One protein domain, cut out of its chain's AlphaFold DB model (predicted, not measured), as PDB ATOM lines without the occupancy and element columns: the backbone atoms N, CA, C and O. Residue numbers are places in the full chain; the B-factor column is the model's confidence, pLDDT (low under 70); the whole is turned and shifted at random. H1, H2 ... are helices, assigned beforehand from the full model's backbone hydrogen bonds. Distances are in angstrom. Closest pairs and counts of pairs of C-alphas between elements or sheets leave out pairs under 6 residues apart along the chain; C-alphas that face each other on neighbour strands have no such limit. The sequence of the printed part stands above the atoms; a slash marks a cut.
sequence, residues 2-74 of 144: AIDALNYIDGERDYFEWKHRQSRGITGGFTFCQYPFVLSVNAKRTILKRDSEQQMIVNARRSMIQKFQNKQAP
ATOM      1  N   ALA A   2     194.108 156.229 147.656       52.00
ATOM      2  CA  ALA A   2     192.942 156.614 146.832       52.00
ATOM      3  C   ALA A   2     192.137 155.420 146.260       52.00
ATOM      4  O   ALA A   2     190.923 155.506 146.106       52.00
ATOM      5  N   ILE A   3     192.799 154.288 145.985       49.47
ATOM      6  CA  ILE A   3     192.161 153.087 145.410       49.47
ATOM      7  C   ILE A   3     191.261 152.363 146.430       49.47
ATOM      8  O   ILE A   3     190.224 151.828 146.050       49.47
ATOM      9  N   ASP A   4     191.593 152.409 147.724       53.03
ATOM     10  CA  ASP A   4     190.778 151.779 148.775       53.03
ATOM     11  C   ASP A   4     189.513 152.574 149.111       53.03
ATOM     12  O   ASP A   4     188.487 151.981 149.437       53.03
ATOM     13  N   ALA A   5     189.534 153.901 148.950       54.03
ATOM     14  CA  ALA A   5     188.342 154.734 149.124       54.03
ATOM     15  C   ALA A   5     187.262 154.437 148.063       54.03
ATOM     16  O   ALA A   5     186.071 154.493 148.356       54.03
ATOM     17  N   LEU A   6     187.666 154.043 146.847       53.59
ATOM     18  CA  LEU A   6     186.751 153.637 145.773       53.59
ATOM     19  C   LEU A   6     186.060 152.292 146.050       53.59
ATOM     20  O   LEU A   6     185.000 152.033 145.485       53.59
ATOM     21  N   ASN A   7     186.617 151.447 146.925       54.66
ATOM     22  CA  ASN A   7     185.954 150.220 147.380       54.66
ATOM     23  C   ASN A   7     184.873 150.492 148.443       54.66
ATOM     24  O   ASN A   7     184.050 149.619 148.696       54.66
ATOM     25  N   TYR A   8     184.870 151.687 149.048       58.19
ATOM     26  CA  TYR A   8     183.844 152.138 149.994       58.19
ATOM     27  C   TYR A   8     182.672 152.856 149.305       58.19
ATOM     28  O   TYR A   8     181.658 153.146 149.938       58.19
ATOM     29  N   ILE A   9     182.782 153.144 148.002       64.94
ATOM     30  CA  ILE A   9     181.645 153.642 147.229       64.94
ATOM     31  C   ILE A   9     180.608 152.527 147.171       64.94
ATOM     32  O   ILE A   9     180.852 151.461 146.603       64.94
ATOM     33  N   ASP A  10     179.432 152.807 147.724       75.06
ATOM     34  CA  ASP A  10     178.240 152.004 147.508       75.06
ATOM     35  C   ASP A  10     177.809 152.146 146.040       75.06
ATOM     36  O   ASP A  10     176.970 152.972 145.666       75.06
ATOM     37  N   GLY A  11     178.466 151.367 145.179       77.81
ATOM     38  CA  GLY A  11     178.232 151.369 143.741       77.81
ATOM     39  C   GLY A  11     176.811 150.946 143.382       77.81
ATOM     40  O   GLY A  11     176.329 151.324 142.318       77.81
ATOM     41  N   GLU A  12     176.116 150.212 144.260       80.06
ATOM     42  CA  GLU A  12     174.706 149.894 144.048       80.06
ATOM     43  C   GLU A  12     173.847 151.142 144.211       80.06
ATOM     44  O   GLU A  12     173.063 151.458 143.311       80.06
ATOM     45  N   ARG A  13     174.017 151.882 145.312       85.06
ATOM     46  CA  ARG A  13     173.285 153.131 145.545       85.06
ATOM     47  C   ARG A  13     173.552 154.163 144.455       85.06
ATOM     48  O   ARG A  13     172.597 154.729 143.921       85.06
ATOM     49  N   ASP A  14     174.814 154.364 144.084       87.69
ATOM     50  CA  ASP A  14     175.191 155.299 143.015       87.69
ATOM     51  C   ASP A  14     174.537 154.926 141.671       87.69
ATOM     52  O   ASP A  14     173.974 155.779 140.977       87.69
ATOM     53  N   TYR A  15     174.514 153.631 141.341       88.62
ATOM     54  CA  TYR A  15     173.842 153.114 140.152       88.62
ATOM     55  C   TYR A  15     172.319 153.315 140.189       88.62
ATOM     56  O   TYR A  15     171.726 153.718 139.182       88.62
ATOM     57  N   PHE A  16     171.674 153.072 141.334       88.81
ATOM     58  CA  PHE A  16     170.240 153.321 141.497       88.81
ATOM     59  C   PHE A  16     169.899 154.795 141.291       88.81
ATOM     60  O   PHE A  16     168.968 155.107 140.544       88.81
ATOM     61  N   GLU A  17     170.660 155.701 141.902       89.94
ATOM     62  CA  GLU A  17     170.463 157.142 141.747       89.94
ATOM     63  C   GLU A  17     170.679 157.583 140.294       89.94
ATOM     64  O   GLU A  17     169.854 158.316 139.744       89.94
ATOM     65  N   TRP A  18     171.729 157.086 139.636       90.69
ATOM     66  CA  TRP A  18     172.011 157.372 138.229       90.69
ATOM     67  C   TRP A  18     170.877 156.921 137.300       90.69
ATOM     68  O   TRP A  18     170.384 157.702 136.480       90.69
ATOM     69  N   LYS A  19     170.412 155.676 137.454       89.75
ATOM     70  CA  LYS A  19     169.358 155.097 136.610       89.75
ATOM     71  C   LYS A  19     167.999 155.754 136.842       89.75
ATOM     72  O   LYS A  19     167.242 155.967 135.894       89.75
ATOM     73  N   HIS A  20     167.692 156.102 138.089       89.25
ATOM     74  CA  HIS A  20     166.462 156.804 138.457       89.25
ATOM     75  C   HIS A  20     166.416 158.237 137.922       89.25
ATOM     76  O   HIS A  20     165.368 158.700 137.477       89.25
ATOM     77  N   ARG A  21     167.553 158.942 137.920       89.25
ATOM     78  CA  ARG A  21     167.657 160.276 137.307       89.25
ATOM     79  C   ARG A  21     167.443 160.211 135.797       89.25
ATOM     80  O   ARG A  21     166.659 161.002 135.271       89.25
ATOM     81  N   GLN A  22     168.065 159.241 135.120       86.88
ATOM     82  CA  GLN A  22     167.875 159.035 133.680       86.88
ATOM     83  C   GLN A  22     166.415 158.767 133.312       86.88
ATOM     84  O   GLN A  22     165.902 159.385 132.382       86.88
ATOM     85  N   SER A  23     165.726 157.886 134.041       86.00
ATOM     86  CA  SER A  23     164.336 157.528 133.717       86.00
ATOM     87  C   SER A  23     163.350 158.690 133.876       86.00
ATOM     88  O   SER A  23     162.301 158.689 133.237       86.00
ATOM     89  N   ARG A  24     163.687 159.687 134.702       87.44
ATOM     90  CA  ARG A  24     162.882 160.895 134.945       87.44
ATOM     91  C   ARG A  24     163.307 162.102 134.108       87.44
ATOM     92  O   ARG A  24     162.715 163.165 134.267       87.44
ATOM     93  N   GLY A  25     164.338 161.970 133.270       84.75
ATOM     94  CA  GLY A  25     164.892 163.090 132.507       84.75
ATOM     95  C   GLY A  25     165.482 164.202 133.384       84.75
ATOM     96  O   GLY A  25     165.544 165.348 132.951       84.75
ATOM     97  N   ILE A  26     165.892 163.899 134.623       85.06
ATOM     98  CA  ILE A  26     166.460 164.899 135.535       85.06
ATOM     99  C   ILE A  26     167.889 165.208 135.087       85.06
ATOM    100  O   ILE A  26     168.796 164.389 135.249       85.06
ATOM    101  N   THR A  27     168.098 166.409 134.554       75.56
ATOM    102  CA  THR A  27     169.417 166.926 134.182       75.56
ATOM    103  C   THR A  27     170.046 167.627 135.386       75.56
ATOM    104  O   THR A  27     169.770 168.794 135.651       75.56
ATOM    105  N   GLY A  28     170.854 166.908 136.163       74.75
ATOM    106  CA  GLY A  28     171.574 167.482 137.301       74.75
ATOM    107  C   GLY A  28     171.960 166.455 138.364       74.75
ATOM    108  O   GLY A  28     171.272 165.451 138.563       74.75
ATOM    109  N   GLY A  29     173.056 166.740 139.068       82.56
ATOM    110  CA  GLY A  29     173.619 165.932 140.151       82.56
ATOM    111  C   GLY A  29     174.680 164.927 139.707       82.56
ATOM    112  O   GLY A  29     174.658 164.406 138.592       82.56
ATOM    113  N   PHE A  30     175.625 164.707 140.616       88.75
ATOM    114  CA  PHE A  30     176.790 163.857 140.421       88.75
ATOM    115  C   PHE A  30     176.470 162.408 140.787       88.75
ATOM    116  O   PHE A  30     175.926 162.158 141.863       88.75
ATOM    117  N   THR A  31     176.844 161.476 139.913       90.19
ATOM    118  CA  THR A  31     176.987 160.053 140.244       90.19
ATOM    119  C   THR A  31     178.259 159.506 139.600       90.19
ATOM    120  O   THR A  31     178.627 159.888 138.485       90.19
ATOM    121  N   PHE A  32     178.940 158.579 140.264       89.25
ATOM    122  CA  PHE A  32     180.145 157.944 139.725       89.25
ATOM    123  C   PHE A  32     179.858 157.135 138.450       89.25
ATOM    124  O   PHE A  32     180.714 157.051 137.570       89.25
ATOM    125  N   CYS A  33     178.640 156.611 138.286       89.50
ATOM    126  CA  CYS A  33     178.190 155.931 137.066       89.50
ATOM    127  C   CYS A  33     178.222 156.818 135.806       89.50
ATOM    128  O   CYS A  33     178.241 156.283 134.698       89.50
ATOM    129  N   GLN A  34     178.267 158.152 135.938       91.00
ATOM    130  CA  GLN A  34     178.488 159.070 134.806       91.00
ATOM    131  C   GLN A  34     179.929 159.027 134.280       91.00
ATOM    132  O   GLN A  34     180.172 159.397 133.132       91.00
ATOM    133  N   TYR A  35     180.877 158.545 135.089       91.25
ATOM    134  CA  TYR A  35     182.306 158.534 134.789       91.25
ATOM    135  C   TYR A  35     182.887 157.116 134.941       91.25
ATOM    136  O   TYR A  35     183.635 156.840 135.883       91.25
ATOM    137  N   PRO A  36     182.607 156.185 134.001       88.69
ATOM    138  CA  PRO A  36     182.997 154.780 134.138       88.69
ATOM    139  C   PRO A  36     184.503 154.539 134.296       88.69
ATOM    140  O   PRO A  36     184.902 153.495 134.804       88.69
ATOM    141  N   PHE A  37     185.363 155.463 133.862       91.19
ATOM    142  CA  PHE A  37     186.818 155.340 134.010       91.19
ATOM    143  C   PHE A  37     187.291 155.457 135.468       91.19
ATOM    144  O   PHE A  37     188.340 154.913 135.796       91.19
ATOM    145  N   VAL A  38     186.509 156.103 136.340       89.88
ATOM    146  CA  VAL A  38     186.810 156.246 137.778       89.88
ATOM    147  C   VAL A  38     186.474 154.965 138.550       89.88
ATOM    148  O   VAL A  38     187.061 154.682 139.592       89.88
ATOM    149  N   LEU A  39     185.536 154.166 138.037       87.50
ATOM    150  CA  LEU A  39     185.070 152.951 138.696       87.50
ATOM    151  C   LEU A  39     186.114 151.829 138.620       87.50
ATOM    152  O   LEU A  39     186.618 151.489 137.541       87.50
ATOM    153  N   SER A  40     186.362 151.184 139.762       87.94
ATOM    154  CA  SER A  40     187.177 149.968 139.831       87.94
ATOM    155  C   SER A  40     186.534 148.818 139.042       87.94
ATOM    156  O   SER A  40     185.330 148.809 138.773       87.94
ATOM    157  N   VAL A  41     187.326 147.804 138.680       89.81
ATOM    158  CA  VAL A  41     186.812 146.602 137.993       89.81
ATOM    159  C   VAL A  41     185.752 145.892 138.842       89.81
ATOM    160  O   VAL A  41     184.735 145.448 138.311       89.81
ATOM    161  N   ASN A  42     185.946 145.843 140.163       87.12
ATOM    162  CA  ASN A  42     184.979 145.254 141.088       87.12
ATOM    163  C   ASN A  42     183.673 146.055 141.121       87.12
ATOM    164  O   ASN A  42     182.603 145.461 140.991       87.12
ATOM    165  N   ALA A  43     183.748 147.389 141.194       86.38
ATOM    166  CA  ALA A  43     182.567 148.249 141.139       86.38
ATOM    167  C   ALA A  43     181.798 148.064 139.820       86.38
ATOM    168  O   ALA A  43     180.591 147.827 139.837       86.38
ATOM    169  N   LYS A  44     182.498 148.061 138.675       89.44
ATOM    170  CA  LYS A  44     181.898 147.792 137.354       89.44
ATOM    171  C   LYS A  44     181.210 146.437 137.314       89.44
ATOM    172  O   LYS A  44     180.086 146.341 136.834       89.44
ATOM    173  N   ARG A  45     181.862 145.391 137.825       90.44
ATOM    174  CA  ARG A  45     181.298 144.039 137.869       90.44
ATOM    175  C   ARG A  45     179.991 144.007 138.657       90.44
ATOM    176  O   ARG A  45     179.020 143.436 138.167       90.44
ATOM    177  N   THR A  46     179.961 144.613 139.842       89.25
ATOM    178  CA  THR A  46     178.759 144.681 140.687       89.25
ATOM    179  C   THR A  46     177.640 145.461 140.000       89.25
ATOM    180  O   THR A  46     176.535 144.939 139.864       89.25
ATOM    181  N   ILE A  47     177.942 146.653 139.476       90.00
ATOM    182  CA  ILE A  47     176.973 147.507 138.775       90.00
ATOM    183  C   ILE A  47     176.390 146.794 137.547       90.00
ATOM    184  O   ILE A  47     175.172 146.712 137.400       90.00
ATOM    185  N   LEU A  48     177.240 146.217 136.691       92.25
ATOM    186  CA  LEU A  48     176.807 145.505 135.484       92.25
ATOM    187  C   LEU A  48     175.983 144.261 135.815       92.25
ATOM    188  O   LEU A  48     174.980 143.991 135.154       92.25
ATOM    189  N   LYS A  49     176.374 143.512 136.853       92.50
ATOM    190  CA  LYS A  49     175.592 142.369 137.329       92.50
ATOM    191  C   LYS A  49     174.202 142.825 137.771       92.50
ATOM    192  O   LYS A  49     173.207 142.241 137.342       92.50
ATOM    193  N   ARG A  50     174.127 143.891 138.570       90.19
ATOM    194  CA  ARG A  50     172.861 144.429 139.072       90.19
ATOM    195  C   ARG A  50     171.965 144.953 137.949       90.19
ATOM    196  O   ARG A  50     170.765 144.676 137.948       90.19
ATOM    197  N   ASP A  51     172.528 145.666 136.977       92.06
ATOM    198  CA  ASP A  51     171.786 146.129 135.801       92.06
ATOM    199  C   ASP A  51     171.261 144.961 134.966       92.06
ATOM    200  O   ASP A  51     170.079 144.943 134.615       92.06
ATOM    201  N   SER A  52     172.088 143.940 134.728       93.75
ATOM    202  CA  SER A  52     171.673 142.726 134.022       93.75
ATOM    203  C   SER A  52     170.508 142.026 134.728       93.75
ATOM    204  O   SER A  52     169.543 141.643 134.068       93.75
ATOM    205  N   GLU A  53     170.556 141.877 136.055       93.38
ATOM    206  CA  GLU A  53     169.466 141.282 136.844       93.38
ATOM    207  C   GLU A  53     168.167 142.092 136.726       93.38
ATOM    208  O   GLU A  53     167.090 141.529 136.509       93.38
ATOM    209  N   GLN A  54     168.254 143.423 136.808       92.31
ATOM    210  CA  GLN A  54     167.093 144.299 136.644       92.31
ATOM    211  C   GLN A  54     166.501 144.213 135.237       92.31
ATOM    212  O   GLN A  54     165.284 144.100 135.083       92.31
ATOM    213  N   GLN A  55     167.342 144.260 134.202       94.25
ATOM    214  CA  GLN A  55     166.887 144.140 132.820       94.25
ATOM    215  C   GLN A  55     166.246 142.774 132.575       94.25
ATOM    216  O   GLN A  55     165.209 142.709 131.920       94.25
ATOM    217  N   MET A  56     166.788 141.708 133.153       95.75
ATOM    218  CA  MET A  56     166.215 140.368 133.063       95.75
ATOM    219  C   MET A  56     164.795 140.304 133.628       95.75
ATOM    220  O   MET A  56     163.890 139.815 132.950       95.75
ATOM    221  N   ILE A  57     164.571 140.871 134.816       94.19
ATOM    222  CA  ILE A  57     163.240 140.936 135.440       94.19
ATOM    223  C   ILE A  57     162.276 141.774 134.592       94.19
ATOM    224  O   ILE A  57     161.144 141.358 134.335       94.19
ATOM    225  N   VAL A  58     162.715 142.947 134.126       93.62
ATOM    226  CA  VAL A  58     161.878 143.854 133.326       93.62
ATOM    227  C   VAL A  58     161.477 143.217 131.994       93.62
ATOM    228  O   VAL A  58     160.310 143.308 131.611       93.62
ATOM    229  N   ASN A  59     162.399 142.547 131.300       94.88
ATOM    230  CA  ASN A  59     162.105 141.896 130.020       94.88
ATOM    231  C   ASN A  59     161.199 140.671 130.196       94.88
ATOM    232  O   ASN A  59     160.256 140.501 129.426       94.88
ATOM    233  N   ALA A  60     161.403 139.866 131.245       93.44
ATOM    234  CA  ALA A  60     160.502 138.758 131.566       93.44
ATOM    235  C   ALA A  60     159.070 139.258 131.846       93.44
ATOM    236  O   ALA A  60     158.104 138.746 131.275       93.44
ATOM    237  N   ARG A  61     158.932 140.318 132.656       92.94
ATOM    238  CA  ARG A  61     157.635 140.949 132.952       92.94
ATOM    239  C   ARG A  61     156.978 141.534 131.703       92.94
ATOM    240  O   ARG A  61     155.770 141.386 131.532       92.94
ATOM    241  N   ARG A  62     157.749 142.188 130.829       92.12
ATOM    242  CA  ARG A  62     157.239 142.761 129.575       92.12
ATOM    243  C   ARG A  62     156.603 141.688 128.697       92.12
ATOM    244  O   ARG A  62     155.469 141.867 128.265       92.12
ATOM    245  N   SER A  63     157.286 140.567 128.479       90.56
ATOM    246  CA  SER A  63     156.739 139.480 127.659       90.56
ATOM    247  C   SER A  63     155.525 138.817 128.290       90.56
ATOM    248  O   SER A  63     154.619 138.404 127.571       90.56
ATOM    249  N   MET A  64     155.471 138.760 129.622       89.69
ATOM    250  CA  MET A  64     154.278 138.307 130.326       89.69
ATOM    251  C   MET A  64     153.078 139.199 130.024       89.69
ATOM    252  O   MET A  64     152.066 138.706 129.528       89.69
ATOM    253  N   ILE A  65     153.213 140.510 130.216       90.31
ATOM    254  CA  ILE A  65     152.146 141.475 129.918       90.31
ATOM    255  C   ILE A  65     151.721 141.396 128.444       90.31
ATOM    256  O   ILE A  65     150.526 141.365 128.160       90.31
ATOM    257  N   GLN A  66     152.671 141.298 127.513       88.88
ATOM    258  CA  GLN A  66     152.383 141.198 126.079       88.88
ATOM    259  C   GLN A  66     151.564 139.944 125.731       88.88
ATOM    260  O   GLN A  66     150.601 140.019 124.970       88.88
ATOM    261  N   LYS A  67     151.898 138.780 126.304       85.56
ATOM    262  CA  LYS A  67     151.131 137.547 126.073       85.56
ATOM    263  C   LYS A  67     149.728 137.609 126.672       85.56
ATOM    264  O   LYS A  67     148.783 137.164 126.021       85.56
ATOM    265  N   PHE A  68     149.586 138.214 127.853       87.81
ATOM    266  CA  PHE A  68     148.275 138.484 128.451       87.81
ATOM    267  C   PHE A  68     147.418 139.391 127.558       87.81
ATOM    268  O   PHE A  68     146.252 139.080 127.319       87.81
ATOM    269  N   GLN A  69     147.991 140.467 127.008       90.00
ATOM    270  CA  GLN A  69     147.303 141.351 126.055       90.00
ATOM    271  C   GLN A  69     146.855 140.600 124.791       90.00
ATOM    272  O   GLN A  69     145.749 140.817 124.303       90.00
ATOM    273  N   ASN A  70     147.661 139.647 124.324       89.25
ATOM    274  CA  ASN A  70     147.348 138.787 123.181       89.25
ATOM    275  C   ASN A  70     146.385 137.625 123.512       89.25
ATOM    276  O   ASN A  70     146.221 136.728 122.685       89.25
ATOM    277  N   LYS A  71     145.766 137.607 124.705       88.88
ATOM    278  CA  LYS A  71     144.864 136.543 125.198       88.88
ATOM    279  C   LYS A  71     145.481 135.136 125.169       88.88
ATOM    280  O   LYS A  71     144.766 134.141 125.073       88.88
ATOM    281  N   GLN A  72     146.806 135.039 125.249       85.44
ATOM    282  CA  GLN A  72     147.501 133.757 125.327       85.44
ATOM    283  C   GLN A  72     147.593 133.296 126.781       85.44
ATOM    284  O   GLN A  72     147.823 134.102 127.684       85.44
ATOM    285  N   ALA A  73     147.451 131.988 127.002       83.19
ATOM    286  CA  ALA A  73     147.631 131.409 128.326       83.19
ATOM    287  C   ALA A  73     149.070 131.640 128.827       83.19
ATOM    288  O   ALA A  73     150.028 131.488 128.055       83.19
ATOM    289  N   PRO A  74     149.248 132.009 130.106       78.88
ATOM    290  CA  PRO A  74     150.573 132.188 130.658       78.88
ATOM    291  C   PRO A  74     151.322 130.849 130.769       78.88
ATOM    292  O   PRO A  74     150.907 129.954 131.492       78.88
TER     293      PRO A  74
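This is residues 2 to 74 of the 144 residues of the protein "Hypothetical protein" of Adineta steineri (UniProt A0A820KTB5). One long helix, H3, makes most of the long axis, and the shorter H2 meets it near their first ends as an open V. The long loop of residues 24 to 40 folds back from H2 to the start of H3, while residues 52 to 63 and 66 to 71 stick out. The printed part has 73 residues with three named helices, H1, H2 and H3 in chain order, and no named strand: all helix. It is a rod of 56 by 27 by 16 A, only just loose and close to extended, with a radius of gyration of the C-alphas of 16.5 A.

H3, residues 41 to 69, touches H2, residues 11 to 23, through residues 43 to 50 of H3 and 11 to 15 of H2 alone. Their closest C-alphas, those of Ala 43 and Gly 11, are 5.9 A apart. They run the same way at a steep tilt of 45 degrees. H1, residues 2 to 5, is apart from both. In H2 and H3 every O i to N i+4 pair is within hydrogen-bond range; H1 is too short for such a pair.

H3 is 41.6 A long, from C-alpha 41 at (186.812, 146.602, 137.993) to C-alpha 69 at (147.303, 141.351, 126.055). H2 is 18.2 A long and H1 5.5 A.

The C-alphas farthest apart, of Ala 2 and Lys 71, are 56.4 A apart. The printed part has no cut; the link H2 to H3 is long. Residues 2 to 9 have pLDDT under 70.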